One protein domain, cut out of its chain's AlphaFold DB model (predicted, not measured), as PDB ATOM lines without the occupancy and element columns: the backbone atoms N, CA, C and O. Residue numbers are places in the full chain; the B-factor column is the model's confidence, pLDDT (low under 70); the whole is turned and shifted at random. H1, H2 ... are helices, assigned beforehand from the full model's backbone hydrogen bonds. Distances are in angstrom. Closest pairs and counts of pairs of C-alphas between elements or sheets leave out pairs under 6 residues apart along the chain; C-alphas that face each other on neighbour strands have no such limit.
ATOM      1  N   LEU A  18      69.501 -48.007  77.933       88.50
ATOM      2  CA  LEU A  18      68.375 -48.709  78.541       88.50
ATOM      3  C   LEU A  18      68.763 -50.099  79.072       88.50
ATOM      4  O   LEU A  18      68.394 -50.448  80.184       88.50
ATOM      5  N   SER A  19      69.565 -50.867  78.327       87.06
ATOM      6  CA  SER A  19      69.984 -52.216  78.749       87.06
ATOM      7  C   SER A  19      71.006 -52.223  79.892       87.06
ATOM      8  O   SER A  19      71.274 -53.279  80.451       87.06
ATOM      9  N   LYS A  20      71.619 -51.077  80.214       87.81
ATOM     10  CA  LYS A  20      72.556 -50.927  81.343       87.81
ATOM     11  C   LYS A  20      71.871 -50.464  82.629       87.81
ATOM     12  O   LYS A  20      72.505 -50.450  83.681       87.81
ATOM     13  N   ILE A  21      70.616 -50.034  82.542       90.25
ATOM     14  CA  ILE A  21      69.845 -49.561  83.687       90.25
ATOM     15  C   ILE A  21      69.229 -50.777  84.373       90.25
ATOM     16  O   ILE A  21      68.324 -51.416  83.842       90.25
ATOM     17  N   THR A  22      69.716 -51.084  85.571       89.81
ATOM     18  CA  THR A  22      69.135 -52.092  86.455       89.81
ATOM     19  C   THR A  22      68.339 -51.372  87.549       89.81
ATOM     20  O   THR A  22      68.931 -50.695  88.387       89.81
ATOM     21  N   PRO A  23      66.997 -51.480  87.580       87.88
ATOM     22  CA  PRO A  23      66.163 -50.661  88.469       87.88
ATOM     23  C   PRO A  23      66.471 -50.880  89.957       87.88
ATOM     24  O   PRO A  23      66.360 -49.954  90.753       87.88
ATOM     25  N   ASN A  24      66.925 -52.082  90.317       90.94
ATOM     26  CA  ASN A  24      67.233 -52.448  91.696       90.94
ATOM     27  C   ASN A  24      68.598 -51.927  92.180       90.94
ATOM     28  O   ASN A  24      68.825 -51.876  93.384       90.94
ATOM     29  N   ASN A  25      69.514 -51.552  91.277       93.06
ATOM     30  CA  ASN A  25      70.858 -51.101  91.646       93.06
ATOM     31  C   ASN A  25      71.359 -49.985  90.722       93.06
ATOM     32  O   ASN A  25      72.246 -50.178  89.890       93.06
ATOM     33  N   LEU A  26      70.757 -48.806  90.869       92.69
ATOM     34  CA  LEU A  26      71.095 -47.638  90.064       92.69
ATOM     35  C   LEU A  26      72.328 -46.915  90.600       92.69
ATOM     36  O   LEU A  26      72.371 -46.515  91.770       92.69
ATOM     37  N   THR A  27      73.278 -46.634  89.714       94.81
ATOM     38  CA  THR A  27      74.416 -45.767  90.034       94.81
ATOM     39  C   THR A  27      73.961 -44.308  90.203       94.81
ATOM     40  O   THR A  27      72.931 -43.903  89.649       94.81
ATOM     41  N   PRO A  28      74.723 -43.462  90.923       96.06
ATOM     42  CA  PRO A  28      74.390 -42.041  91.068       96.06
ATOM     43  C   PRO A  28      74.192 -41.317  89.726       96.06
ATOM     44  O   PRO A  28      73.266 -40.522  89.578       96.06
ATOM     45  N   SER A  29      74.998 -41.649  88.713       94.50
ATOM     46  CA  SER A  29      74.870 -41.076  87.368       94.50
ATOM     47  C   SER A  29      73.577 -41.496  86.662       94.50
ATOM     48  O   SER A  29      72.945 -40.671  86.003       94.50
ATOM     49  N   GLN A  30      73.132 -42.744  86.836       94.75
ATOM     50  CA  GLN A  30      71.852 -43.218  86.299       94.75
ATOM     51  C   GLN A  30      70.663 -42.535  86.984       94.75
ATOM     52  O   GLN A  30      69.711 -42.149  86.306       94.75
ATOM     53  N   LYS A  31      70.735 -42.312  88.303       94.56
ATOM     54  CA  LYS A  31      69.707 -41.557  89.041       94.56
ATOM     55  C   LYS A  31      69.617 -40.110  88.555       94.56
ATOM     56  O   LYS A  31      68.518 -39.615  88.317       94.56
ATOM     57  N   MET A  32      70.762 -39.459  88.341       95.56
ATOM     58  CA  MET A  32      70.813 -38.098  87.797       95.56
ATOM     59  C   MET A  32      70.225 -38.028  86.380       95.56
ATOM     60  O   MET A  32      69.451 -37.120  86.079       95.56
ATOM     61  N   LEU A  33      70.527 -39.014  85.528       94.31
ATOM     62  CA  LEU A  33      69.933 -39.123  84.195       94.31
ATOM     63  C   LEU A  33      68.404 -39.251  84.266       94.31
ATOM     64  O   LEU A  33      67.704 -38.534  83.561       94.31
ATOM     65  N   MET A  34      67.877 -40.115  85.137       93.56
ATOM     66  CA  MET A  34      66.426 -40.273  85.305       93.56
ATOM     67  C   MET A  34      65.757 -38.999  85.834       93.56
ATOM     68  O   MET A  34      64.683 -38.632  85.359       93.56
ATOM     69  N   ALA A  35      66.398 -38.300  86.776       95.38
ATOM     70  CA  ALA A  35      65.911 -37.020  87.284       95.38
ATOM     71  C   ALA A  35      65.840 -35.964  86.170       95.38
ATOM     72  O   ALA A  35      64.819 -35.294  86.022       95.38
ATOM     73  N   ARG A  36      66.873 -35.881  85.322       95.19
ATOM     74  CA  ARG A  36      66.866 -35.042  84.115       95.19
ATOM     75  C   ARG A  36      65.719 -35.430  83.178       95.19
ATOM     76  O   ARG A  36      64.928 -34.576  82.787       95.19
ATOM     77  N   CYS A  37      65.577 -36.713  82.852       94.19
ATOM     78  CA  CYS A  37      64.510 -37.182  81.967       94.19
ATOM     79  C   CYS A  37      63.113 -36.801  82.474       94.19
ATOM     80  O   CYS A  37      62.260 -36.424  81.672       94.19
ATOM     81  N   ARG A  38      62.908 -36.810  83.797       94.31
ATOM     82  CA  ARG A  38      61.668 -36.355  84.438       94.31
ATOM     83  C   ARG A  38      61.435 -34.845  84.312       94.31
ATOM     84  O   ARG A  38      60.298 -34.445  84.106       94.31
ATOM     85  N   ILE A  39      62.469 -34.015  84.454       96.62
ATOM     86  CA  ILE A  39      62.333 -32.545  84.396       96.62
ATOM     87  C   ILE A  39      62.035 -32.074  82.967       96.62
ATOM     88  O   ILE A  39      61.166 -31.233  82.760       96.62
ATOM     89  N   TRP A  40      62.743 -32.625  81.980       94.88
ATOM     90  CA  TRP A  40      62.681 -32.156  80.589       94.88
ATOM     91  C   TRP A  40      61.828 -33.036  79.665       94.88
ATOM     92  O   TRP A  40      61.840 -32.838  78.451       94.88
ATOM     93  N   ASN A  41      61.093 -34.016  80.206       90.12
ATOM     94  CA  ASN A  41      60.312 -34.989  79.428       90.12
ATOM     95  C   ASN A  41      61.143 -35.674  78.318       90.12
ATOM     96  O   ASN A  41      60.678 -35.952  77.204       90.12
ATOM     97  N   GLU A  42      62.418 -35.942  78.612       90.12
ATOM     98  CA  GLU A  42      63.295 -36.712  77.733       90.12
ATOM     99  C   GLU A  42      63.049 -38.210  77.943       90.12
ATOM    100  O   GLU A  42      62.898 -38.681  79.064       90.12
ATOM    101  N   ILE A  43      63.024 -38.980  76.853       89.50
ATOM    102  CA  ILE A  43      62.825 -40.431  76.909       89.50
ATOM    103  C   ILE A  43      64.177 -41.116  76.723       89.50
ATOM    104  O   ILE A  43      64.887 -40.833  75.755       89.50
ATOM    105  N   ILE A  44      64.509 -42.054  77.612       90.19
ATOM    106  CA  ILE A  44      65.702 -42.898  77.485       90.19
ATOM    107  C   ILE A  44      65.423 -43.981  76.436       90.19
ATOM    108  O   ILE A  44      64.580 -44.854  76.631       90.19
ATOM    109  N   GLY A  45      66.115 -43.908  75.298       87.00
ATOM    110  CA  GLY A  45      65.965 -44.853  74.191       87.00
ATOM    111  C   GLY A  45      66.907 -46.057  74.274       87.00
ATOM    112  O   GLY A  45      68.021 -45.970  74.792       87.00
ATOM    113  N   GLY A  46      66.460 -47.186  73.718       88.50
ATOM    114  CA  GLY A  46      67.321 -48.314  73.360       88.50
ATOM    115  C   GLY A  46      67.788 -48.237  71.900       88.50
ATOM    116  O   GLY A  46      67.497 -47.279  71.190       88.50
ATOM    117  N   ASN A  47      68.462 -49.286  71.424       89.44
ATOM    118  CA  ASN A  47      68.941 -49.356  70.033       89.44
ATOM    119  C   ASN A  47      67.819 -49.667  69.022       89.44
ATOM    120  O   ASN A  47      68.041 -49.633  67.813       89.44
ATOM    121  N   LEU A  48      66.623 -50.003  69.511       88.81
ATOM    122  CA  LEU A  48      65.447 -50.289  68.699       88.81
ATOM    123  C   LEU A  48      64.602 -49.030  68.481       88.81
ATOM    124  O   LEU A  48      64.604 -48.093  69.277       88.81
ATOM    125  N   ARG A  49      63.850 -49.022  67.379       89.19
ATOM    126  CA  ARG A  49      62.994 -47.900  66.988       89.19
ATOM    127  C   ARG A  49      61.751 -47.845  67.881       89.19
ATOM    128  O   ARG A  49      60.960 -48.776  67.885       89.19
ATOM    129  N   THR A  50      61.551 -46.723  68.571       89.12
ATOM    130  CA  THR A  50      60.422 -46.506  69.501       89.12
ATOM    131  C   THR A  50      59.317 -45.603  68.946       89.12
ATOM    132  O   THR A  50      58.346 -45.325  69.633       89.12
ATOM    133  N   GLY A  51      59.467 -45.069  67.730       89.94
ATOM    134  CA  GLY A  51      58.488 -44.144  67.137       89.94
ATOM    135  C   GLY A  51      58.515 -42.718  67.706       89.94
ATOM    136  O   GLY A  51      57.932 -41.823  67.100       89.94
ATOM    137  N   ASN A  52      59.276 -42.458  68.776       89.44
ATOM    138  CA  ASN A  52      59.360 -41.144  69.428       89.44
ATOM    139  C   ASN A  52      59.782 -40.013  68.470       89.44
ATOM    140  O   ASN A  52      59.295 -38.892  68.563       89.44
ATOM    141  N   ARG A  53      60.642 -40.310  67.482       87.75
ATOM    142  CA  ARG A  53      60.993 -39.349  66.421       87.75
ATOM    143  C   ARG A  53      59.759 -38.871  65.654       87.75
ATOM    144  O   ARG A  53      59.650 -37.685  65.380       87.75
ATOM    145  N   VAL A  54      58.858 -39.787  65.300       90.25
ATOM    146  CA  VAL A  54      57.636 -39.464  64.551       90.25
ATOM    147  C   VAL A  54      56.684 -38.670  65.440       90.25
ATOM    148  O   VAL A  54      56.213 -37.627  65.015       90.25
ATOM    149  N   ALA A  55      56.501 -39.091  66.695       88.69
ATOM    150  CA  ALA A  55      55.646 -38.393  67.657       88.69
ATOM    151  C   ALA A  55      56.108 -36.954  67.958       88.69
ATOM    152  O   ALA A  55      55.285 -36.066  68.138       88.69
ATOM    153  N   ARG A  56      57.425 -36.707  67.986       89.19
ATOM    154  CA  ARG A  56      58.004 -35.367  68.187       89.19
ATOM    155  C   ARG A  56      58.035 -34.508  66.925       89.19
ATOM    156  O   ARG A  56      58.373 -33.331  67.010       89.19
ATOM    157  N   THR A  57      57.769 -35.085  65.755       92.00
ATOM    158  CA  THR A  57      57.791 -34.315  64.509       92.00
ATOM    159  C   THR A  57      56.515 -33.473  64.445       92.00
ATOM    160  O   THR A  57      55.430 -34.053  64.473       92.00
ATOM    161  N   PRO A  58      56.605 -32.132  64.358       90.69
ATOM    162  CA  PRO A  58      55.416 -31.301  64.251       90.69
ATOM    163  C   PRO A  58      54.676 -31.611  62.948       90.69
ATOM    164  O   PRO A  58      55.292 -31.812  61.894       90.69
TER     165      PRO A  58
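AT A GLANCE: This is residues 18 to 58 of the 149 residues of an uncharacterized protein of Stentor coeruleus (UniProt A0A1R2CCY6). A loose, winding chain with one well-formed helix, H1, and far along it a single short helical turn, H2, the two kept apart by a long link. From the first printed residue, a stretch without a named element, residues 18 to 27, leads into H1; after H1 the link folds back, its residues 44 to 46 passing near Leu 18, then swings away to H2, where residues 53 to 58 stick out. The printed part has 41 residues, with two named helices in the order H1, H2 and no named strand; the class is all helix, though the helices hold 17 of the 41 residues, under half. The whole is loose, with a radius of gyration of the C-alphas of 12.0 A, and flat, spanning 36 by 23 by 12 A.

HOW THE PARTS SIT: H1, residues 28 to 40, and H2, residues 52 to 55, are apart, with no C-alpha of the one within 8 A of the other. A long link of 11 residues joins them. Residues 35 to 41, of which 35 to 40 belong to H1, stand free. Residues 53 to 58, of which 53 to 55 belong to H2, stand free too. In H1 every O i to N i+4 pair is within hydrogen-bond range; H2 is too short for such a pair, and its 1 pair of O i and N i+3 is within range.

IN THESE COORDINATES: The printed part begins at Leu 18, with its C-alpha at (68.375, -48.709, 78.541). H1 runs from Pro 28, C-alpha at (74.390, -42.041, 91.068), to Trp 40, and is 18.6 A long from first to last C-alpha. H2 runs from Asn 52 to Ala 55, C-alpha at (55.646, -38.393, 67.657), and is 4.9 A long.

THE WHOLE: The two C-alphas farthest apart are those of Asn 25 and Pro 58, at 37.2 A. The printed part has no cut. Its mean pLDDT is 91.4, and no printed residue is under 70.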